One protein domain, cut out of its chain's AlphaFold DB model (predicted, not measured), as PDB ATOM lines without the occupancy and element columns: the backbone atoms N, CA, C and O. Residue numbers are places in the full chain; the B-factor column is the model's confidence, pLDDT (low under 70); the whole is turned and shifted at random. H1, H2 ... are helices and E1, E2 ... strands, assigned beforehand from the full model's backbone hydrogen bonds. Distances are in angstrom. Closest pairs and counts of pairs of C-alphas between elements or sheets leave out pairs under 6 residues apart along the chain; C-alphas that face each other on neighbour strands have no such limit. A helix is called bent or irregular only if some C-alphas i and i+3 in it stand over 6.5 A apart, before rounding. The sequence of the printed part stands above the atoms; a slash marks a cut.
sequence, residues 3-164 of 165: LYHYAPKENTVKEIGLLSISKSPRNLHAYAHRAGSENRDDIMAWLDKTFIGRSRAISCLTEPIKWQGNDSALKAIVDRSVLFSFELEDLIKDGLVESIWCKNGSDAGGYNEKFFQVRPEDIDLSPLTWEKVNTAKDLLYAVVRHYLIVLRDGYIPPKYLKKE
ATOM      1  N   LEU A   3      49.667 -31.163 -16.848       98.38
ATOM      2  CA  LEU A   3      49.531 -30.104 -15.847       98.38
ATOM      3  C   LEU A   3      48.264 -30.318 -15.024       98.38
ATOM      4  O   LEU A   3      47.337 -31.002 -15.456       98.38
ATOM      5  N   TYR A   4      48.233 -29.726 -13.834       98.50
ATOM      6  CA  TYR A   4      47.210 -29.981 -12.824       98.50
ATOM      7  C   TYR A   4      46.533 -28.694 -12.355       98.50
ATOM      8  O   TYR A   4      47.192 -27.680 -12.127       98.50
ATOM      9  N   HIS A   5      45.220 -28.740 -12.150       97.62
ATOM     10  CA  HIS A   5      44.423 -27.644 -11.609       97.62
ATOM     11  C   HIS A   5      43.456 -28.159 -10.543       97.62
ATOM     12  O   HIS A   5      42.735 -29.130 -10.765       97.62
ATOM     13  N   TYR A   6      43.399 -27.474  -9.403       96.44
ATOM     14  CA  TYR A   6      42.419 -27.753  -8.356       96.44
ATOM     15  C   TYR A   6      41.200 -26.848  -8.532       96.44
ATOM     16  O   TYR A   6      41.302 -25.628  -8.430       96.44
ATOM     17  N   ALA A   7      40.039 -27.453  -8.772       95.19
ATOM     18  CA  ALA A   7      38.754 -26.761  -8.775       95.19
ATOM     19  C   ALA A   7      37.975 -27.088  -7.489       95.19
ATOM     20  O   ALA A   7      38.144 -28.183  -6.964       95.19
ATOM     21  N   PRO A   8      37.099 -26.207  -6.977       93.44
ATOM     22  CA  PRO A   8      36.255 -26.524  -5.818       93.44
ATOM     23  C   PRO A   8      35.434 -27.809  -6.019       93.44
ATOM     24  O   PRO A   8      35.113 -28.156  -7.151       93.44
ATOM     25  N   LYS A   9      35.054 -28.518  -4.948       93.75
ATOM     26  CA  LYS A   9      34.188 -29.715  -5.049       93.75
ATOM     27  C   LYS A   9      32.887 -29.460  -5.812       93.75
ATOM     28  O   LYS A   9      32.516 -30.261  -6.663       93.75
ATOM     29  N   GLU A  10      32.261 -28.323  -5.549       92.56
ATOM     30  CA  GLU A  10      31.126 -27.809  -6.310       92.56
ATOM     31  C   GLU A  10      31.661 -27.032  -7.520       92.56
ATOM     32  O   GLU A  10      31.989 -25.848  -7.436       92.56
ATOM     33  N   ASN A  11      31.834 -27.725  -8.645       94.31
ATOM     34  CA  ASN A  11      32.322 -27.135  -9.889       94.31
ATOM     35  C   ASN A  11      31.540 -27.645 -11.101       94.31
ATOM     36  O   ASN A  11      30.834 -28.642 -11.018       94.31
ATOM     37  N   THR A  12      31.725 -26.957 -12.226       95.81
ATOM     38  CA  THR A  12      31.110 -27.261 -13.524       95.81
ATOM     39  C   THR A  12      32.147 -27.657 -14.587       95.81
ATOM     40  O   THR A  12      31.942 -27.485 -15.792       95.81
ATOM     41  N   VAL A  13      33.322 -28.135 -14.164       97.12
ATOM     42  CA  VAL A  13      34.476 -28.321 -15.059       97.12
ATOM     43  C   VAL A  13      34.223 -29.405 -16.111       97.12
ATOM     44  O   VAL A  13      34.712 -29.289 -17.235       97.12
ATOM     45  N   LYS A  14      33.452 -30.452 -15.789       97.06
ATOM     46  CA  LYS A  14      33.133 -31.524 -16.750       97.06
ATOM     47  C   LYS A  14      31.985 -31.158 -17.689       97.06
ATOM     48  O   LYS A  14      31.878 -31.762 -18.750       97.06
ATOM     49  N   GLU A  15      31.187 -30.164 -17.328       96.75
ATOM     50  CA  GLU A  15      30.010 -29.711 -18.055       96.75
ATOM     51  C   GLU A  15      30.374 -28.605 -19.048       96.75
ATOM     52  O   GLU A  15      30.064 -28.709 -20.232       96.75
ATOM     53  N   ILE A  16      31.063 -27.557 -18.579       96.88
ATOM     54  CA  ILE A  16      31.338 -26.342 -19.372       96.88
ATOM     55  C   ILE A  16      32.830 -26.052 -19.561       96.88
ATOM     56  O   ILE A  16      33.196 -25.159 -20.322       96.88
ATOM     57  N   GLY A  17      33.698 -26.822 -18.907       97.81
ATOM     58  CA  GLY A  17      35.146 -26.698 -19.020       97.81
ATOM     59  C   GLY A  17      35.776 -25.911 -17.880       97.81
ATOM     60  O   GLY A  17      35.110 -25.394 -16.980       97.81
ATOM     61  N   LEU A  18      37.102 -25.824 -17.914       97.88
ATOM     62  CA  LEU A  18      37.864 -25.049 -16.947       97.88
ATOM     63  C   LEU A  18      37.929 -23.592 -17.405       97.88
ATOM     64  O   LEU A  18      38.633 -23.266 -18.359       97.88
ATOM     65  N   LEU A  19      37.183 -22.726 -16.725       97.56
ATOM     66  CA  LEU A  19      37.070 -21.309 -17.063       97.56
ATOM     67  C   LEU A  19      38.199 -20.481 -16.436       97.56
ATOM     68  O   LEU A  19      38.495 -20.626 -15.248       97.56
ATOM     69  N   SER A  20      38.761 -19.557 -17.215       96.81
ATOM     70  CA  SER A  20      39.607 -18.471 -16.701       96.81
ATOM     71  C   SER A  20      38.800 -17.452 -15.887       96.81
ATOM     72  O   SER A  20      37.567 -17.498 -15.832       96.81
ATOM     73  N   ILE A  21      39.493 -16.479 -15.293       94.38
ATOM     74  CA  ILE A  21      38.886 -15.403 -14.497       94.38
ATOM     75  C   ILE A  21      37.859 -14.608 -15.320       94.38
ATOM     76  O   ILE A  21      36.736 -14.384 -14.864       94.38
ATOM     77  N   SER A  22      38.204 -14.250 -16.560       94.94
ATOM     78  CA  SER A  22      37.342 -13.475 -17.464       94.94
ATOM     79  C   SER A  22      36.022 -14.177 -17.801       94.94
ATOM     80  O   SER A  22      34.989 -13.516 -17.914       94.94
ATOM     81  N   LYS A  23      36.032 -15.513 -17.896       95.62
ATOM     82  CA  LYS A  23      34.853 -16.340 -18.203       95.62
ATOM     83  C   LYS A  23      34.105 -16.816 -16.961       95.62
ATOM     84  O   LYS A  23      32.951 -17.223 -17.063       95.62
ATOM     85  N   SER A  24      34.744 -16.794 -15.795       90.31
ATOM     86  CA  SER A  24      34.149 -17.302 -14.567       90.31
ATOM     87  C   SER A  24      33.230 -16.263 -13.903       90.31
ATOM     88  O   SER A  24      33.632 -15.102 -13.763       90.31
ATOM     89  N   PRO A  25      32.044 -16.672 -13.403       85.69
ATOM     90  CA  PRO A  25      31.166 -15.809 -12.610       85.69
ATOM     91  C   PRO A  25      31.642 -15.651 -11.154       85.69
ATOM     92  O   PRO A  25      30.924 -15.100 -10.323       85.69
ATOM     93  N   ARG A  26      32.832 -16.167 -10.810       83.94
ATOM     94  CA  ARG A  26      33.389 -16.083  -9.456       83.94
ATOM     95  C   ARG A  26      33.574 -14.631  -9.019       83.94
ATOM     96  O   ARG A  26      33.935 -13.762  -9.814       83.94
ATOM     97  N   ASN A  27      33.401 -14.417  -7.718       85.81
ATOM     98  CA  ASN A  27      33.753 -13.166  -7.063       85.81
ATOM     99  C   ASN A  27      35.273 -12.924  -7.167       85.81
ATOM    100  O   ASN A  27      36.071 -13.846  -6.984       85.81
ATOM    101  N   LEU A  28      35.660 -11.683  -7.461       90.06
ATOM    102  CA  LEU A  28      37.040 -11.246  -7.665       90.06
ATOM    103  C   LEU A  28      37.637 -10.503  -6.461       90.06
ATOM    104  O   LEU A  28      38.712  -9.924  -6.579       90.06
ATOM    105  N   HIS A  29      36.985 -10.545  -5.297       87.62
ATOM    106  CA  HIS A  29      37.403  -9.829  -4.087       87.62
ATOM    107  C   HIS A  29      38.867 -10.097  -3.683       87.62
ATOM    108  O   HIS A  29      39.558  -9.195  -3.222       87.62
ATOM    109  N   ALA A  30      39.400 -11.294  -3.965       84.75
ATOM    110  CA  ALA A  30      40.813 -11.633  -3.740       84.75
ATOM    111  C   ALA A  30      41.821 -10.770  -4.542       84.75
ATOM    112  O   ALA A  30      43.028 -10.785  -4.266       84.75
ATOM    113  N   TYR A  31      41.346 -10.039  -5.551       88.44
ATOM    114  CA  TYR A  31      42.128  -9.102  -6.354       88.44
ATOM    115  C   TYR A  31      41.840  -7.639  -6.012       88.44
ATOM    116  O   TYR A  31      42.663  -6.795  -6.347       88.44
ATOM    117  N   ALA A  32      40.739  -7.334  -5.318       90.56
ATOM    118  CA  ALA A  32      40.242  -5.969  -5.170       90.56
ATOM    119  C   ALA A  32      41.265  -5.020  -4.531       90.56
ATOM    120  O   ALA A  32      41.571  -3.967  -5.085       90.56
ATOM    121  N   HIS A  33      41.883  -5.442  -3.423       88.94
ATOM    122  CA  HIS A  33      42.932  -4.663  -2.760       88.94
ATOM    123  C   HIS A  33      44.123  -4.363  -3.688       88.94
ATOM    124  O   HIS A  33      44.671  -3.267  -3.663       88.94
ATOM    125  N   ARG A  34      44.520  -5.324  -4.536       85.94
ATOM    126  CA  ARG A  34      45.653  -5.165  -5.466       85.94
ATOM    127  C   ARG A  34      45.293  -4.336  -6.698       85.94
ATOM    128  O   ARG A  34      46.144  -3.614  -7.206       85.94
ATOM    129  N   ALA A  35      44.051  -4.441  -7.158       89.75
ATOM    130  CA  ALA A  35      43.524  -3.639  -8.253       89.75
ATOM    131  C   ALA A  35      43.178  -2.204  -7.820       89.75
ATOM    132  O   ALA A  35      43.049  -1.332  -8.671       89.75
ATOM    133  N   GLY A  36      43.021  -1.955  -6.514       92.69
ATOM    134  CA  GLY A  36      42.524  -0.681  -5.988       92.69
ATOM    135  C   GLY A  36      41.042  -0.436  -6.296       92.69
ATOM    136  O   GLY A  36      40.595   0.705  -6.241       92.69
ATOM    137  N   SER A  37      40.293  -1.484  -6.651       93.81
ATOM    138  CA  SER A  37      38.887  -1.407  -7.056       93.81
ATOM    139  C   SER A  37      38.185  -2.748  -6.835       93.81
ATOM    140  O   SER A  37      38.779  -3.806  -7.031       93.81
ATOM    141  N   GLU A  38      36.910  -2.708  -6.450       93.75
ATOM    142  CA  GLU A  38      36.027  -3.885  -6.422       93.75
ATOM    143  C   GLU A  38      35.285  -4.087  -7.753       93.75
ATOM    144  O   GLU A  38      34.613  -5.104  -7.949       93.75
ATOM    145  N   ASN A  39      35.402  -3.135  -8.686       94.12
ATOM    146  CA  ASN A  39      34.789  -3.229 -10.001       94.12
ATOM    147  C   ASN A  39      35.471  -4.329 -10.832       94.12
ATOM    148  O   ASN A  39      36.697  -4.397 -10.931       94.12
ATOM    149  N   ARG A  40      34.662  -5.193 -11.459       93.62
ATOM    150  CA  ARG A  40      35.152  -6.311 -12.274       93.62
ATOM    151  C   ARG A  40      36.067  -5.845 -13.407       93.62
ATOM    152  O   ARG A  40      37.101  -6.473 -13.606       93.62
ATOM    153  N   ASP A  41      35.700  -4.795 -14.128       94.00
ATOM    154  CA  ASP A  41      36.428  -4.336 -15.312       94.00
ATOM    155  C   ASP A  41      37.782  -3.737 -14.926       94.00
ATOM    156  O   ASP A  41      38.793  -4.061 -15.552       94.00
ATOM    157  N   ASP A  42      37.838  -2.979 -13.827       95.19
ATOM    158  CA  ASP A  42      39.095  -2.468 -13.270       95.19
ATOM    159  C   ASP A  42      40.024  -3.613 -12.841       95.19
ATOM    160  O   ASP A  42      41.226  -3.590 -13.112       95.19
ATOM    161  N   ILE A  43      39.469  -4.658 -12.216       95.00
ATOM    162  CA  ILE A  43      40.231  -5.854 -11.840       95.00
ATOM    163  C   ILE A  43      40.754  -6.582 -13.087       95.00
ATOM    164  O   ILE A  43      41.912  -7.005 -13.096       95.00
ATOM    165  N   MET A  44      39.947  -6.725 -14.145       94.81
ATOM    166  CA  MET A  44      40.401  -7.337 -15.402       94.81
ATOM    167  C   MET A  44      41.519  -6.519 -16.048       94.81
ATOM    168  O   MET A  44      42.536  -7.087 -16.447       94.81
ATOM    169  N   ALA A  45      41.368  -5.195 -16.092       94.88
ATOM    170  CA  ALA A  45      42.383  -4.293 -16.616       94.88
ATOM    171  C   ALA A  45      43.687  -4.383 -15.809       94.88
ATOM    172  O   ALA A  45      44.772  -4.441 -16.387       94.88
ATOM    173  N   TRP A  46      43.604  -4.460 -14.477       94.38
ATOM    174  CA  TRP A  46      44.767  -4.669 -13.614       94.38
ATOM    175  C   TRP A  46      45.454  -6.019 -13.869       94.38
ATOM    176  O   TRP A  46      46.686  -6.077 -13.972       94.38
ATOM    177  N   LEU A  47      44.677  -7.100 -14.013       93.94
ATOM    178  CA  LEU A  47      45.216  -8.417 -14.357       93.94
ATOM    179  C   LEU A  47      46.001  -8.333 -15.671       93.94
ATOM    180  O   LEU A  47      47.187  -8.666 -15.694       93.94
ATOM    181  N   ASP A  48      45.381  -7.830 -16.736       95.31
ATOM    182  CA  ASP A  48      45.994  -7.778 -18.067       95.31
ATOM    183  C   ASP A  48      47.137  -6.753 -18.180       95.31
ATOM    184  O   ASP A  48      48.028  -6.913 -19.013       95.31
ATOM    185  N   LYS A  49      47.189  -5.749 -17.294       93.31
ATOM    186  CA  LYS A  49      48.349  -4.854 -17.148       93.31
ATOM    187  C   LYS A  49      49.575  -5.572 -16.577       93.31
ATOM    188  O   LYS A  49      50.698  -5.151 -16.840       93.31
ATOM    189  N   THR A  50      49.380  -6.631 -15.788       90.31
ATOM    190  CA  THR A  50      50.496  -7.415 -15.227       90.31
ATOM    191  C   THR A  50      51.232  -8.173 -16.329       90.31
ATOM    192  O   THR A  50      52.457  -8.155 -16.384       90.31
ATOM    193  N   PHE A  51      50.472  -8.834 -17.200       93.19
ATOM    194  CA  PHE A  51      50.927  -9.358 -18.478       93.19
ATOM    195  C   PHE A  51      49.713  -9.615 -19.376       93.19
ATOM    196  O   PHE A  51      48.611  -9.891 -18.891       93.19
ATOM    197  N   ILE A  52      49.928  -9.553 -20.689       94.44
ATOM    198  CA  ILE A  52      48.855  -9.647 -21.683       94.44
ATOM    199  C   ILE A  52      48.132 -10.994 -21.561       94.44
ATOM    200  O   ILE A  52      48.741 -12.055 -21.695       94.44
ATOM    201  N   GLY A  53      46.815 -10.941 -21.340       96.44
ATOM    202  CA  GLY A  53      45.943 -12.115 -21.300       96.44
ATOM    203  C   GLY A  53      45.859 -12.815 -19.941       96.44
ATOM    204  O   GLY A  53      45.242 -13.877 -19.853       96.44
ATOM    205  N   ARG A  54      46.414 -12.241 -18.862       95.81
ATOM    206  CA  ARG A  54      46.287 -12.778 -17.495       95.81
ATOM    207  C   ARG A  54      44.832 -13.038 -17.094       95.81
ATOM    208  O   ARG A  54      44.563 -14.035 -16.427       95.81
ATOM    209  N   SER A  55      43.887 -12.199 -17.516       96.50
ATOM    210  CA  SER A  55      42.452 -12.391 -17.252       96.50
ATOM    211  C   SER A  55      41.882 -13.661 -17.907       96.50
ATOM    212  O   SER A  55      40.942 -14.272 -17.388       96.50
ATOM    213  N   ARG A  56      42.473 -14.096 -19.027       97.81
ATOM    214  CA  ARG A  56      42.147 -15.335 -19.751       97.81
ATOM    215  C   ARG A  56      43.008 -16.523 -19.339       97.81
ATOM    216  O   ARG A  56      42.834 -17.618 -19.877       97.81
ATOM    217  N   ALA A  57      43.918 -16.333 -18.390       97.62
ATOM    218  CA  ALA A  57      44.803 -17.392 -17.961       97.62
ATOM    219  C   ALA A  57      44.142 -18.345 -16.961       97.62
ATOM    220  O   ALA A  57      43.266 -17.965 -16.177       97.62
ATOM    221  N   ILE A  58      44.622 -19.585 -16.952       97.00
ATOM    222  CA  ILE A  58      44.393 -20.539 -15.865       97.00
ATOM    223  C   ILE A  58      45.707 -20.801 -15.134       97.00
ATOM    224  O   ILE A  58      46.750 -20.932 -15.765       97.00
ATOM    225  N   SER A  59      45.663 -20.884 -13.807       95.00
ATOM    226  CA  SER A  59      46.827 -21.276 -13.004       95.00
ATOM    227  C   SER A  59      46.907 -22.796 -12.905       95.00
ATOM    228  O   SER A  59      45.897 -23.434 -12.624       95.00
ATOM    229  N   CYS A  60      48.073 -23.392 -13.110       96.62
ATOM    230  CA  CYS A  60      48.272 -24.834 -13.032       96.62
ATOM    231  C   CYS A  60      49.637 -25.206 -12.443       96.62
ATOM    232  O   CYS A  60      50.599 -24.436 -12.474       96.62
ATOM    233  N   LEU A  61      49.708 -26.420 -11.912       97.06
ATOM    234  CA  LEU A  61      50.876 -27.009 -11.269       97.06
ATOM    235  C   LEU A  61      51.461 -28.111 -12.153       97.06
ATOM    236  O   LEU A  61      50.746 -28.732 -12.938       97.06
ATOM    237  N   THR A  62      52.750 -28.383 -11.989       97.12
ATOM    238  CA  THR A  62      53.447 -29.486 -12.672       97.12
ATOM    239  C   THR A  62      53.300 -30.821 -11.947       97.12
ATOM    240  O   THR A  62      53.576 -31.870 -12.520       97.12
ATOM    241  N   GLU A  63      52.821 -30.806 -10.704       96.69
ATOM    242  CA  GLU A  63      52.474 -31.998  -9.936       96.69
ATOM    243  C   GLU A  63      51.295 -31.727  -8.982       96.69
ATOM    244  O   GLU A  63      51.025 -30.566  -8.650       96.69
ATOM    245  N   PRO A  64      50.584 -32.775  -8.522       96.56
ATOM    246  CA  PRO A  64      49.602 -32.653  -7.448       96.56
ATOM    247  C   PRO A  64      50.228 -32.129  -6.150       96.56
ATOM    248  O   PRO A  64      51.412 -32.341  -5.882       96.56
ATOM    249  N   ILE A  65      49.408 -31.505  -5.303       94.56
ATOM    250  CA  ILE A  65      49.808 -31.104  -3.951       94.56
ATOM    251  C   ILE A  65      50.244 -32.341  -3.163       94.56
ATOM    252  O   ILE A  65      49.476 -33.293  -3.007       94.56
ATOM    253  N   LYS A  66      51.456 -32.293  -2.603       92.12
ATOM    254  CA  LYS A  66      51.973 -33.299  -1.669       92.12
ATOM    255  C   LYS A  66      51.914 -32.747  -0.251       92.12
ATOM    256  O   LYS A  66      52.761 -31.953   0.149       92.12
ATOM    257  N   TRP A  67      50.911 -33.163   0.519       89.81
ATOM    258  CA  TRP A  67      50.848 -32.836   1.943       89.81
ATOM    259  C   TRP A  67      51.666 -33.843   2.753       89.81
ATOM    260  O   TRP A  67      51.429 -35.046   2.675       89.81
ATOM    261  N   GLN A  68      52.624 -33.343   3.534       85.81
ATOM    262  CA  GLN A  68      53.543 -34.159   4.340       85.81
ATOM    263  C   GLN A  68      53.459 -33.813   5.836       85.81
ATOM    264  O   GLN A  68      54.408 -34.022   6.583       85.81
ATOM    265  N   GLY A  69      52.332 -33.244   6.280       83.06
ATOM    266  CA  GLY A  69      52.155 -32.784   7.663       83.06
ATOM    267  C   GLY A  69      52.723 -31.391   7.945       83.06
ATOM    268  O   GLY A  69      52.733 -30.971   9.095       83.06
ATOM    269  N   ASN A  70      53.165 -30.669   6.912       84.19
ATOM    270  CA  ASN A  70      53.696 -29.313   7.014       84.19
ATOM    271  C   ASN A  70      52.586 -28.278   7.290       84.19
ATOM    272  O   ASN A  70      52.339 -27.946   8.444       84.19
ATOM    273  N   ASP A  71      51.874 -27.788   6.271       89.31
ATOM    274  CA  ASP A  71      50.828 -26.771   6.438       89.31
ATOM    275  C   ASP A  71      49.436 -27.358   6.161       89.31
ATOM    276  O   ASP A  71      49.209 -28.028   5.148       89.31
ATOM    277  N   SER A  72      48.488 -27.115   7.068       91.88
ATOM    278  CA  SER A  72      47.122 -27.640   6.976       91.88
ATOM    279  C   SER A  72      46.326 -27.050   5.810       91.88
ATOM    280  O   SER A  72      45.372 -27.680   5.354       91.88
ATOM    281  N   ALA A  73      46.729 -25.900   5.260       90.00
ATOM    282  CA  ALA A  73      46.098 -25.320   4.083       90.00
ATOM    283  C   ALA A  73      46.280 -26.194   2.838       90.00
ATOM    284  O   ALA A  73      45.344 -26.327   2.051       90.00
ATOM    285  N   LEU A  74      47.434 -26.858   2.685       92.56
ATOM    286  CA  LEU A  74      47.642 -27.819   1.596       92.56
ATOM    287  C   LEU A  74      46.647 -28.973   1.694       92.56
ATOM    288  O   LEU A  74      45.995 -29.316   0.708       92.56
ATOM    289  N   LYS A  75      46.469 -29.514   2.906       93.06
ATOM    290  CA  LYS A  75      45.462 -30.541   3.166       93.06
ATOM    291  C   LYS A  75      44.052 -30.027   2.866       93.06
ATOM    292  O   LYS A  75      43.287 -30.708   2.195       93.06
ATOM    293  N   ALA A  76      43.720 -28.816   3.310       92.69
ATOM    294  CA  ALA A  76      42.405 -28.223   3.093       92.69
ATOM    295  C   ALA A  76      42.088 -28.022   1.604       92.69
ATOM    296  O   ALA A  76      40.948 -28.249   1.199       92.69
ATOM    297  N   ILE A  77      43.070 -27.633   0.782       93.06
ATOM    298  CA  ILE A  77      42.894 -27.533  -0.673       93.06
ATOM    299  C   ILE A  77      42.565 -28.907  -1.246       93.06
ATOM    300  O   ILE A  77      41.558 -29.030  -1.941       93.06
ATOM    301  N   VAL A  78      43.359 -29.930  -0.922       93.50
ATOM    302  CA  VAL A  78      43.128 -31.305  -1.392       93.50
ATOM    303  C   VAL A  78      41.753 -31.815  -0.948       93.50
ATOM    304  O   VAL A  78      40.990 -32.312  -1.768       93.50
ATOM    305  N   ASP A  79      41.385 -31.616   0.317       94.12
ATOM    306  CA  ASP A  79      40.126 -32.103   0.884       94.12
ATOM    307  C   ASP A  79      38.883 -31.398   0.313       94.12
ATOM    308  O   ASP A  79      37.792 -31.974   0.315       94.12
ATOM    309  N   ARG A  80      38.999 -30.140  -0.127       95.38
ATOM    310  CA  ARG A  80      37.863 -29.305  -0.576       95.38
ATOM    311  C   ARG A  80      37.781 -29.138  -2.089       95.38
ATOM    312  O   ARG A  80      36.858 -28.481  -2.578       95.38
ATOM    313  N   SER A  81      38.706 -29.742  -2.821       96.00
ATOM    314  CA  SER A  81      38.828 -29.570  -4.263       96.00
ATOM    315  C   SER A  81      38.744 -30.901  -4.999       96.00
ATOM    316  O   SER A  81      38.891 -31.978  -4.430       96.00
ATOM    317  N   VAL A  82      38.507 -30.809  -6.298       97.50
ATOM    318  CA  VAL A  82      38.695 -31.870  -7.275       97.50
ATOM    319  C   VAL A  82      39.931 -31.518  -8.088       97.50
ATOM    320  O   VAL A  82      40.058 -30.396  -8.587       97.50
ATOM    321  N   LEU A  83      40.837 -32.482  -8.222       98.19
ATOM    322  CA  LEU A  83      42.005 -32.348  -9.073       98.19
ATOM    323  C   LEU A  83      41.634 -32.692 -10.515       98.19
ATOM    324  O   LEU A  83      41.108 -33.768 -10.800       98.19
ATOM    325  N   PHE A  84      41.930 -31.772 -11.422       98.56
ATOM    326  CA  PHE A  84      41.855 -31.988 -12.856       98.56
ATOM    327  C   PHE A  84      43.246 -31.929 -13.463       98.56
ATOM    328  O   PHE A  84      44.114 -31.204 -12.979       98.56
ATOM    329  N   SER A  85      43.435 -32.661 -14.550       98.69
ATOM    330  CA  SER A  85      44.631 -32.597 -15.369       98.69
ATOM    331  C   SER A  85      44.300 -32.439 -16.849       98.69
ATOM    332  O   SER A  85      43.172 -32.696 -17.281       98.69
ATOM    333  N   PHE A  86      45.295 -32.001 -17.610       98.56
ATOM    334  CA  PHE A  86      45.257 -31.891 -19.066       98.56
ATOM    335  C   PHE A  86      46.674 -32.013 -19.635       98.56
ATOM    336  O   PHE A  86      47.650 -31.704 -18.947       98.56
ATOM    337  N   GLU A  87      46.781 -32.437 -20.893       98.38
ATOM    338  CA  GLU A  87      48.039 -32.435 -21.643       98.38
ATOM    339  C   GLU A  87      48.214 -31.080 -22.336       98.38
ATOM    340  O   GLU A  87      47.386 -30.678 -23.154       98.38
ATOM    341  N   LEU A  88      49.277 -30.348 -21.997       98.44
ATOM    342  CA  LEU A  88      49.524 -29.003 -22.524       98.44
ATOM    343  C   LEU A  88      49.702 -29.000 -24.053       98.44
ATOM    344  O   LEU A  88      49.228 -28.100 -24.739       98.44
ATOM    345  N   GLU A  89      50.371 -30.011 -24.588       98.25
ATOM    346  CA  GLU A  89      50.735 -30.157 -25.993       98.25
ATOM    347  C   GLU A  89      49.495 -30.346 -26.861       98.25
ATOM    348  O   GLU A  89      49.450 -29.796 -27.958       98.25
ATOM    349  N   ASP A  90      48.466 -31.030 -26.354       98.50
ATOM    350  CA  ASP A  90      47.180 -31.149 -27.046       98.50
ATOM    351  C   ASP A  90      46.499 -29.778 -27.164       98.50
ATOM    352  O   ASP A  90      45.962 -29.434 -28.217       98.50
ATOM    353  N   LEU A  91      46.574 -28.949 -26.113       98.62
ATOM    354  CA  LEU A  91      46.027 -27.589 -26.144       98.62
ATOM    355  C   LEU A  91      46.802 -26.676 -27.098       98.62
ATOM    356  O   LEU A  91      46.196 -25.872 -27.805       98.62
ATOM    357  N   ILE A  92      48.134 -26.780 -27.112       98.44
ATOM    358  CA  ILE A  92      48.994 -26.013 -28.024       98.44
ATOM    359  C   ILE A  92      48.708 -26.419 -29.470       98.44
ATOM    360  O   ILE A  92      48.472 -25.554 -30.311       98.44
ATOM    361  N   LYS A  93      48.689 -27.726 -29.750       98.38
ATOM    362  CA  LYS A  93      48.437 -28.289 -31.082       98.38
ATOM    363  C   LYS A  93      47.101 -27.821 -31.655       98.38
ATOM    364  O   LYS A  93      47.031 -27.487 -32.834       98.38
ATOM    365  N   ASP A  94      46.072 -27.755 -30.817       98.56
ATOM    366  CA  ASP A  94      44.732 -27.331 -31.225       98.56
ATOM    367  C   ASP A  94      44.546 -25.795 -31.191       98.56
ATOM    368  O   ASP A  94      43.458 -25.285 -31.474       98.56
ATOM    369  N   GLY A  95      45.603 -25.032 -30.880       98.31
ATOM    370  CA  GLY A  95      45.611 -23.568 -30.937       98.31
ATOM    371  C   GLY A  95      44.840 -22.883 -29.806       98.31
ATOM    372  O   GLY A  95      44.324 -21.781 -29.996       98.31
ATOM    373  N   LEU A  96      44.722 -23.535 -28.644       98.62
ATOM    374  CA  LEU A  96      44.038 -22.989 -27.466       98.62
ATOM    375  C   LEU A  96      44.952 -22.097 -26.615       98.62
ATOM    376  O   LEU A  96      44.442 -21.254 -25.880       98.62
ATOM    377  N   VAL A  97      46.273 -22.284 -26.686       98.56
ATOM    378  CA  VAL A  97      47.264 -21.577 -25.858       98.56
ATOM    379  C   VAL A  97      47.880 -20.413 -26.635       98.56
ATOM    380  O   VAL A  97      48.403 -20.612 -27.727       98.56
ATOM    381  N   GLU A  98      47.860 -19.212 -26.057       98.25
ATOM    382  CA  GLU A  98      48.500 -18.014 -26.626       98.25
ATOM    383  C   GLU A  98      49.899 -17.781 -26.052       98.25
ATOM    384  O   GLU A  98      50.833 -17.428 -26.766       98.25
ATOM    385  N   SER A  99      50.049 -17.949 -24.740       98.31
ATOM    386  CA  SER A  99      51.327 -17.798 -24.050       98.31
ATOM    387  C   SER A  99      51.318 -18.536 -22.717       98.31
ATOM    388  O   SER A  99      50.265 -18.905 -22.191       98.31
ATOM    389  N   ILE A 100      52.510 -18.759 -22.172       98.38
ATOM    390  CA  ILE A 100      52.711 -19.426 -20.892       98.38
ATOM    391  C   ILE A 100      53.569 -18.517 -20.028       98.38
ATOM    392  O   ILE A 100      54.614 -18.035 -20.463       98.38
ATOM    393  N   TRP A 101      53.128 -18.296 -18.799       97.38
ATOM    394  CA  TRP A 101      53.830 -17.472 -17.828       97.38
ATOM    395  C   TRP A 101      54.140 -18.295 -16.595       97.38
ATOM    396  O   TRP A 101      53.295 -19.042 -16.117       97.38
ATOM    397  N   CYS A 102      55.340 -18.162 -16.058       95.12
ATOM    398  CA  CYS A 102      55.736 -18.815 -14.825       95.12
ATOM    399  C   CYS A 102      55.744 -17.798 -13.687       95.12
ATOM    400  O   CYS A 102      56.271 -16.692 -13.826       95.12
ATOM    401  N   LYS A 103      55.173 -18.196 -12.551       90.38
ATOM    402  CA  LYS A 103      55.389 -17.553 -11.260       90.38
ATOM    403  C   LYS A 103      56.248 -18.487 -10.427       90.38
ATOM    404  O   LYS A 103      55.787 -19.550 -10.016       90.38
ATOM    405  N   ASN A 104      57.488 -18.086 -10.173       83.06
ATOM    406  CA  ASN A 104      58.430 -18.852  -9.367       83.06
ATOM    407  C   ASN A 104      59.062 -17.944  -8.312       83.06
ATOM    408  O   ASN A 104      59.913 -17.116  -8.629       83.06
ATOM    409  N   GLY A 105      58.619 -18.097  -7.066       68.81
ATOM    410  CA  GLY A 105      59.053 -17.255  -5.961       68.81
ATOM    411  C   GLY A 105      58.366 -15.888  -5.937       68.81
ATOM    412  O   GLY A 105      58.080 -15.245  -6.948       68.81
ATOM    413  N   SER A 106      58.052 -15.435  -4.738       62.75
ATOM    414  CA  SER A 106      57.660 -14.064  -4.424       62.75
ATOM    415  C   SER A 106      58.276 -13.754  -3.072       62.75
ATOM    416  O   SER A 106      58.379 -14.656  -2.235       62.75
ATOM    417  N   ASP A 107      58.690 -12.510  -2.855       55.06
ATOM    418  CA  ASP A 107      59.131 -12.090  -1.528       55.06
ATOM    419  C   ASP A 107      57.985 -12.272  -0.513       55.06
ATOM    420  O   ASP A 107      56.801 -12.306  -0.882       55.06
ATOM    421  N   ALA A 108      58.332 -12.408   0.772       51.72
ATOM    422  CA  ALA A 108      57.345 -12.464   1.849       51.72
ATOM    423  C   ALA A 108      56.374 -11.270   1.740       51.72
ATOM    424  O   ALA A 108      56.795 -10.136   1.512       51.72
ATOM    425  N   GLY A 109      55.071 -11.537   1.854       55.25
ATOM    426  CA  GLY A 109      54.006 -10.551   1.646       55.25
ATOM    427  C   GLY A 109      53.369 -10.570   0.253       55.25
ATOM    428  O   GLY A 109      52.312  -9.980   0.080       55.25
ATOM    429  N   GLY A 110      53.942 -11.253  -0.748       51.19
ATOM    430  CA  GLY A 110      53.232 -11.604  -1.994       51.19
ATOM    431  C   GLY A 110      52.768 -10.439  -2.888       51.19
ATOM    432  O   GLY A 110      52.117 -10.686  -3.901       51.19
ATOM    433  N   TYR A 111      53.102  -9.189  -2.550       54.09
ATOM    434  CA  TYR A 111      52.638  -7.996  -3.268       54.09
ATOM    435  C   TYR A 111      53.359  -7.772  -4.605       54.09
ATOM    436  O   TYR A 111      52.746  -7.293  -5.556       54.09
ATOM    437  N   ASN A 112      54.628  -8.177  -4.709       62.97
ATOM    438  CA  ASN A 112      55.434  -8.051  -5.928       62.97
ATOM    439  C   ASN A 112      55.516  -9.396  -6.661       62.97
ATOM    440  O   ASN A 112      56.574 -10.025  -6.728       62.97
ATOM    441  N   GLU A 113      54.378  -9.868  -7.173       71.56
ATOM    442  CA  GLU A 113      54.337 -11.079  -7.996       71.56
ATOM    443  C   GLU A 113      55.176 -10.869  -9.265       71.56
ATOM    444  O   GLU A 113      54.862 -10.019 -10.099       71.56
ATOM    445  N   LYS A 114      56.246 -11.652  -9.426       81.12
ATOM    446  CA  LYS A 114      57.047 -11.658 -10.651       81.12
ATOM    447  C   LYS A 114      56.573 -12.785 -11.553       81.12
ATOM    448  O   LYS A 114      56.590 -13.952 -11.159       81.12
ATOM    449  N   PHE A 115      56.171 -12.414 -12.761       89.94
ATOM    450  CA  PHE A 115      55.826 -13.339 -13.827       89.94
ATOM    451  C   PHE A 115      56.837 -13.187 -14.952       89.94
ATOM    452  O   PHE A 115      57.227 -12.072 -15.296       89.94
ATOM    453  N   PHE A 116      57.242 -14.303 -15.535       92.62
ATOM    454  CA  PHE A 116      58.087 -14.312 -16.719       92.62
ATOM    455  C   PHE A 116      57.502 -15.272 -17.740       92.62
ATOM    456  O   PHE A 116      57.024 -16.353 -17.391       92.62
ATOM    457  N   GLN A 117      57.494 -14.849 -18.998       96.62
ATOM    458  CA  GLN A 117      57.026 -15.687 -20.086       96.62
ATOM    459  C   GLN A 117      58.018 -16.832 -20.302       96.62
ATOM    460  O   GLN A 117      59.231 -16.630 -20.246       96.62
ATOM    461  N   VAL A 118      57.499 -18.031 -20.542       97.06
ATOM    462  CA  VAL A 118      58.288 -19.240 -20.799       97.06
ATOM    463  C   VAL A 118      57.766 -19.940 -22.043       97.06
ATOM    464  O   VAL A 118      56.589 -19.813 -22.396       97.06
ATOM    465  N   ARG A 119      58.636 -20.695 -22.713       97.69
ATOM    466  CA  ARG A 119      58.212 -21.613 -23.771       97.69
ATOM    467  C   ARG A 119      57.812 -22.959 -23.158       97.69
ATOM    468  O   ARG A 119      58.225 -23.252 -22.034       97.69
ATOM    469  N   PRO A 120      57.022 -23.785 -23.864       96.50
ATOM    470  CA  PRO A 120      56.632 -25.103 -23.370       96.50
ATOM    471  C   PRO A 120      57.827 -25.970 -22.941       96.50
ATOM    472  O   PRO A 120      57.765 -26.622 -21.904       96.50
ATOM    473  N   GLU A 121      58.927 -25.926 -23.697       96.00
ATOM    474  CA  GLU A 121      60.167 -26.656 -23.414       96.00
ATOM    475  C   GLU A 121      60.944 -26.142 -22.190       96.00
ATOM    476  O   GLU A 121      61.774 -26.870 -21.651       96.00
ATOM    477  N   ASP A 122      60.664 -24.920 -21.730       96.31
ATOM    478  CA  ASP A 122      61.321 -24.299 -20.573       96.31
ATOM    479  C   ASP A 122      60.531 -24.532 -19.263       96.31
ATOM    480  O   ASP A 122      60.894 -24.006 -18.206       96.31
ATOM    481  N   ILE A 123      59.429 -25.293 -19.306       96.50
ATOM    482  CA  ILE A 123      58.655 -25.640 -18.110       96.50
ATOM    483  C   ILE A 123      59.469 -26.594 -17.235       96.50
ATOM    484  O   ILE A 123      59.709 -27.757 -17.554       96.50
ATOM    485  N   ASP A 124      59.845 -26.091 -16.067       95.44
ATOM    486  CA  ASP A 124      60.552 -26.831 -15.037       95.44
ATOM    487  C   ASP A 124      59.607 -27.803 -14.304       95.44
ATOM    488  O   ASP A 124      58.661 -27.386 -13.617       95.44
ATOM    489  N   LEU A 125      59.907 -29.098 -14.447       95.25
ATOM    490  CA  LEU A 125      59.219 -30.240 -13.837       95.25
ATOM    491  C   LEU A 125      59.883 -30.747 -12.548       95.25
ATOM    492  O   LEU A 125      59.465 -31.773 -12.012       95.25
ATOM    493  N   SER A 126      60.907 -30.056 -12.036       95.00
ATOM    494  CA  SER A 126      61.475 -30.363 -10.721       95.00
ATOM    495  C   SER A 126      60.383 -30.359  -9.642       95.00
ATOM    496  O   SER A 126      59.406 -29.611  -9.774       95.00
ATOM    497  N   PRO A 127      60.520 -31.163  -8.571       93.94
ATOM    498  CA  PRO A 127      59.548 -31.190  -7.485       93.94
ATOM    499  C   PRO A 127      59.216 -29.787  -6.975       93.94
ATOM    500  O   PRO A 127      60.102 -28.943  -6.820       93.94
ATOM    501  N   LEU A 128      57.932 -29.537  -6.724       93.06
ATOM    502  CA  LEU A 128      57.501 -28.267  -6.166       93.06
ATOM    503  C   LEU A 128      57.857 -28.220  -4.681       93.06
ATOM    504  O   LEU A 128      57.848 -29.225  -3.974       93.06
ATOM    505  N   THR A 129      58.151 -27.015  -4.211       90.56
ATOM    506  CA  THR A 129      58.630 -26.699  -2.860       90.56
ATOM    507  C   THR A 129      57.502 -26.700  -1.826       90.56
ATOM    508  O   THR A 129      57.312 -25.737  -1.073       90.56
ATOM    509  N   TRP A 130      56.702 -27.770  -1.800       91.44
ATOM    510  CA  TRP A 130      55.572 -27.920  -0.883       91.44
ATOM    511  C   TRP A 130      55.991 -27.766   0.576       91.44
ATOM    512  O   TRP A 130      55.263 -27.162   1.358       91.44
ATOM    513  N   GLU A 131      57.186 -28.235   0.931       89.25
ATOM    514  CA  GLU A 131      57.776 -28.147   2.265       89.25
ATOM    515  C   GLU A 131      57.982 -26.706   2.752       89.25
ATOM    516  O   GLU A 131      58.019 -26.466   3.958       89.25
ATOM    517  N   LYS A 132      58.078 -25.732   1.835       87.81
ATOM    518  CA  LYS A 132      58.262 -24.308   2.167       87.81
ATOM    519  C   LYS A 132      56.949 -23.572   2.418       87.81
ATOM    520  O   LYS A 132      56.977 -22.418   2.848       87.81
ATOM    521  N   VAL A 133      55.807 -24.198   2.131       88.19
ATOM    522  CA  VAL A 133      54.493 -23.590   2.345       88.19
ATOM    523  C   VAL A 133      54.278 -23.326   3.831       88.19
ATOM    524  O   VAL A 133      54.415 -24.220   4.662       88.19
ATOM    525  N   ASN A 134      53.927 -22.080   4.142       85.56
ATOM    526  CA  ASN A 134      53.573 -21.627   5.479       85.56
ATOM    527  C   ASN A 134      52.574 -20.466   5.364       85.56
ATOM    528  O   ASN A 134      52.942 -19.344   5.016       85.56
ATOM    529  N   THR A 135      51.301 -20.739   5.619       83.62
ATOM    530  CA  THR A 135      50.210 -19.766   5.518       83.62
ATOM    531  C   THR A 135      50.272 -18.689   6.588       83.62
ATOM    532  O   THR A 135      49.931 -17.552   6.294       83.62
ATOM    533  N   ALA A 136      50.812 -18.984   7.774       83.25
ATOM    534  CA  ALA A 136      51.057 -17.970   8.803       83.25
ATOM    535  C   ALA A 136      52.114 -16.924   8.387       83.25
ATOM    536  O   ALA A 136      52.277 -15.910   9.059       83.25
ATOM    537  N   LYS A 137      52.840 -17.172   7.287       79.00
ATOM    538  CA  LYS A 137      53.798 -16.252   6.659       79.00
ATOM    539  C   LYS A 137      53.366 -15.813   5.250       79.00
ATOM    540  O   LYS A 137      54.195 -15.306   4.498       79.00
ATOM    541  N   ASP A 138      52.117 -16.081   4.867       73.94
ATOM    542  CA  ASP A 138      51.564 -15.814   3.530       73.94
ATOM    543  C   ASP A 138      52.317 -16.508   2.375       73.94
ATOM    544  O   ASP A 138      52.370 -16.014   1.247       73.94
ATOM    545  N   LEU A 139      52.908 -17.685   2.626       76.56
ATOM    546  CA  LEU A 139      53.817 -18.331   1.672       76.56
ATOM    547  C   LEU A 139      53.178 -19.343   0.710       76.56
ATOM    548  O   LEU A 139      53.885 -19.828  -0.165       76.56
ATOM    549  N   LEU A 140      51.877 -19.648   0.799       78.62
ATOM    550  CA  LEU A 140      51.237 -20.743   0.043       78.62
ATOM    551  C   LEU A 140      51.551 -20.741  -1.461       78.62
ATOM    552  O   LEU A 140      52.266 -21.613  -1.946       78.62
ATOM    553  N   TYR A 141      51.047 -19.754  -2.200       75.44
ATOM    554  CA  TYR A 141      51.348 -19.610  -3.628       75.44
ATOM    555  C   TYR A 141      52.535 -18.682  -3.886       75.44
ATOM    556  O   TYR A 141      52.898 -18.467  -5.041       75.44
ATOM    557  N   ALA A 142      53.138 -18.107  -2.838       79.62
ATOM    558  CA  ALA A 142      54.333 -17.276  -2.958       79.62
ATOM    559  C   ALA A 142      55.567 -18.127  -3.280       79.62
ATOM    560  O   ALA A 142      56.350 -17.760  -4.152       79.62
ATOM    561  N   VAL A 143      55.715 -19.281  -2.619       82.81
ATOM    562  CA  VAL A 143      56.907 -20.139  -2.747       82.81
ATOM    563  C   VAL A 143      56.730 -21.295  -3.721       82.81
ATOM    564  O   VAL A 143      57.730 -21.849  -4.167       82.81
ATOM    565  N   VAL A 144      55.486 -21.652  -4.052       89.25
ATOM    566  CA  VAL A 144      55.174 -22.752  -4.970       89.25
ATOM    567  C   VAL A 144      55.158 -22.238  -6.405       89.25
ATOM    568  O   VAL A 144      54.333 -21.390  -6.771       89.25
ATOM    569  N   ARG A 145      56.055 -22.793  -7.226       92.44
ATOM    570  CA  ARG A 145      56.087 -22.536  -8.665       92.44
ATOM    571  C   ARG A 145      54.777 -22.986  -9.308       92.44
ATOM    572  O   ARG A 145      54.317 -24.104  -9.093       92.44
ATOM    573  N   HIS A 146      54.187 -22.118 -10.114       94.00
ATOM    574  CA  HIS A 146      53.011 -22.446 -10.908       94.00
ATOM    575  C   HIS A 146      53.017 -21.671 -12.218       94.00
ATOM    576  O   HIS A 146      53.671 -20.635 -12.352       94.00
ATOM    577  N   TYR A 147      52.278 -22.197 -13.184       96.69
ATOM    578  CA  TYR A 147      52.226 -21.675 -14.538       96.69
ATOM    579  C   TYR A 147      50.844 -21.110 -14.825       96.69
ATOM    580  O   TYR A 147      49.837 -21.656 -14.387       96.69
ATOM    581  N   LEU A 148      50.802 -20.003 -15.551       97.44
ATOM    582  CA  LEU A 148      49.596 -19.370 -16.039       97.44
ATOM    583  C   LEU A 148      49.535 -19.607 -17.545       97.44
ATOM    584  O   LEU A 148      50.333 -19.050 -18.297       97.44
ATOM    585  N   ILE A 149      48.605 -20.462 -17.970       98.44
ATOM    586  CA  ILE A 149      48.368 -20.750 -19.387       98.44
ATOM    587  C   ILE A 149      47.357 -19.732 -19.891       98.44
ATOM    588  O   ILE A 149      46.191 -19.798 -19.498       98.44
ATOM    589  N   VAL A 150      47.790 -18.783 -20.721       98.62
ATOM    590  CA  VAL A 150      46.898 -17.812 -21.365       98.62
ATOM    591  C   VAL A 150      46.160 -18.516 -22.492       98.62
ATOM    592  O   VAL A 150      46.780 -19.034 -23.422       98.62
ATOM    593  N   LEU A 151      44.834 -18.549 -22.392       98.69
ATOM    594  CA  LEU A 151      43.974 -19.257 -23.332       98.69
ATOM    595  C   LEU A 151      43.342 -18.275 -24.317       98.69
ATOM    596  O   LEU A 151      42.815 -17.243 -23.895       98.69
ATOM    597  N   ARG A 152      43.303 -18.637 -25.601       98.06
ATOM    598  CA  ARG A 152      42.715 -17.814 -26.672       98.06
ATOM    599  C   ARG A 152      41.287 -17.389 -26.346       98.06
ATOM    600  O   ARG A 152      40.964 -16.208 -26.296       98.06
ATOM    601  N   ASP A 153      40.457 -18.373 -26.011       97.62
ATOM    602  CA  ASP A 153      39.034 -18.166 -25.732       97.62
ATOM    603  C   ASP A 153      38.734 -18.082 -24.220       97.62
ATOM    604  O   ASP A 153      37.579 -17.956 -23.808       97.62
ATOM    605  N   GLY A 154      39.769 -18.123 -23.370       97.75
ATOM    606  CA  GLY A 154      39.643 -18.006 -21.915       97.75
ATOM    607  C   GLY A 154      39.077 -19.240 -21.203       97.75
ATOM    608  O   GLY A 154      38.582 -19.103 -20.080       97.75
ATOM    609  N   TYR A 155      39.104 -20.427 -21.811       98.38
ATOM    610  CA  TYR A 155      38.712 -21.679 -21.152       98.38
ATOM    611  C   TYR A 155      39.334 -22.920 -21.807       98.38
ATOM    612  O   TYR A 155      39.698 -22.889 -22.981       98.38
ATOM    613  N   ILE A 156      39.437 -24.016 -21.047       98.62
ATOM    614  CA  ILE A 156      39.752 -25.349 -21.579       98.62
ATOM    615  C   ILE A 156      38.451 -26.155 -21.699       98.62
ATOM    616  O   ILE A 156      37.780 -26.362 -20.684       98.62
ATOM    617  N   PRO A 157      38.096 -26.666 -22.890       98.50
ATOM    618  CA  PRO A 157      36.930 -27.525 -23.067       98.50
ATOM    619  C   PRO A 157      36.994 -28.840 -22.259       98.50
ATOM    620  O   PRO A 157      38.070 -29.436 -22.150       98.50
ATOM    621  N   PRO A 158      35.850 -29.388 -21.795       98.50
ATOM    622  CA  PRO A 158      35.796 -30.625 -21.003       98.50
ATOM    623  C   PRO A 158      36.504 -31.845 -21.599       98.50
ATOM    624  O   PRO A 158      36.925 -32.730 -20.848       98.50
ATOM    625  N   LYS A 159      36.616 -31.910 -22.933       98.31
ATOM    626  CA  LYS A 159      37.238 -33.027 -23.660       98.31
ATOM    627  C   LYS A 159      38.741 -33.172 -23.391       98.31
ATOM    628  O   LYS A 159      39.249 -34.278 -23.506       98.31
ATOM    629  N   TYR A 160      39.426 -32.096 -22.995       98.62
ATOM    630  CA  TYR A 160      40.851 -32.135 -22.632       98.62
ATOM    631  C   TYR A 160      41.079 -32.393 -21.139       98.62
ATOM    632  O   TYR A 160      42.217 -32.542 -20.704       98.62
ATOM    633  N   LEU A 161      40.012 -32.396 -20.333       98.56
ATOM    634  CA  LEU A 161      40.105 -32.386 -18.878       98.56
ATOM    635  C   LEU A 161      39.816 -33.770 -18.305       98.56
ATOM    636  O   LEU A 161      38.699 -34.299 -18.405       98.56
ATOM    637  N   LYS A 162      40.811 -34.326 -17.622       98.38
ATOM    638  CA  LYS A 162      40.698 -35.572 -16.871       98.38
ATOM    639  C   LYS A 162      40.553 -35.262 -15.386       98.38
ATOM    640  O   LYS A 162      41.344 -34.514 -14.826       98.38
ATOM    641  N   LYS A 163      39.529 -35.827 -14.744       97.94
ATOM    642  CA  LYS A 163      39.420 -35.819 -13.281       97.94
ATOM    643  C   LYS A 163      40.403 -36.851 -12.734       97.94
ATOM    644  O   LYS A 163      40.360 -38.004 -13.157       97.94
ATOM    645  N   GLU A 164      41.274 -36.434 -11.829       96.44
ATOM    646  CA  GLU A 164      42.193 -37.328 -11.128       96.44
ATOM    647  C   GLU A 164      41.508 -37.899  -9.877       96.44
ATOM    648  O   GLU A 164      40.634 -37.257  -9.285       96.44
TER     649      GLU A 164
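Overview. This is residues 3 to 164 of the 165 residues of an uncharacterized protein of Alphaproteobacteria bacterium (UniProt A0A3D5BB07). A four-stranded antiparallel sheet, in the order E2, E6, E4, E5, makes the middle of the domain; it is twisted and has the two-stranded ribbon E1 and E3 on one side, next to E2, and the helix pair H2 and H3 at the opposite side. Short helices H4 and H5 sit at the two ends of E3, and long loops wrap round much of the rest, among them residues 119 to 139. The printed part has 162 residues with six named helices and six named strands, in the order E1, H1, H2, H3, E2, H4, E3, H5, E4, E5, H6, E6. The class is mixed, helices and strands, with 75 residues in named elements, under half of those printed. The whole is compact, with a radius of gyration of the C-alphas of 15.3 A, and rounded, spanning 39 by 37 by 34 A.

Along the chain. E1, residues 3 to 8, begins at C-alpha 3 (49.531, -30.104, -15.847) and is 17.0 A long. H1 is residues 13 to 16, and H2, residues 29 to 35, is irregular, with C-alphas 30 and 33 lying 7.4 A apart. H3, residues 40 to 50, is the longest helix at 15.7 A and begins at C-alpha 40 (35.152, -6.311, -12.274). E2, residues 57 to 60, is followed by H4, residues 72 to 80, 12.1 A long. E3, residues 81 to 87, spans 19.9 A, and H5 is residues 88 to 93. E4, residues 97 to 103, spans 17.2 A, and E5 is residues 115 to 118. H6, residues 140 to 143, is neither bent nor irregular, but only just: C-alphas 140 and 143 are 6.3 A apart. E6, residues 146 to 151, spans 15.7 A and ends at C-alpha 151 (43.974, -19.257, -23.332).

Arrangement. In the larger sheet, E2 and E5 are the edge strands; the sheet is strongly twisted, only just, with C-alphas up to 4.2 A off its best plane. E2 and E6 are antiparallel at 147 degrees, with N 60 and O 147 2.8 A apart. E6 and E4 are antiparallel at 159 degrees, with N 148 and O 101 2.7 A apart. E4 and E5 form a hairpin at 130 degrees, with N 102 and O 116 2.8 A apart. E1 and E3 form the second sheet, antiparallel at 152 degrees, with N 82 and O 7 2.7 A apart. The closest C-alphas of E1 and E2 are those of His 5 and Cys 60, 5.0 A apart. Those of E1 and H4 are Pro 8 and Arg 80, 6.1 A apart. H5 only grazes the larger sheet, with its residues 88 to 92. H2 and H3 touch, closest at the C-alphas of Ala 35 and Ile 43, 5.3 A apart, at a steep tilt of 58 degrees, the same way. H3 is not on the larger sheet. H4 and H6 are close but not clearly touching, with the C-alphas of Ala 73 and Leu 140 8.0 A apart. H1 and H2 are apart. Every O i to N i+4 pair is within hydrogen-bond range in H3, H4 and H5, against 1 of 3 in H2, where 3 of 4 O i to N i+3 pairs are; H1 and H6 are too short for an O i to N i+4 pair.

Size, cuts and confidence. The C-alphas farthest apart, those of Asp 94 and Ala 136, are 41.6 A apart. The printed part has no cut. The links H1 to H2, E2 to H4, E4 to E5 and E5 to H6 are long. Residues 162 to 163 pair antiparallel with residues 84 to 85 of E3, and residues 18 to 19 with residues 155 to 156. The mean pLDDT of the printed part is 91.7, and residues 105 to 112, in the link from E4 to E5, are under 70.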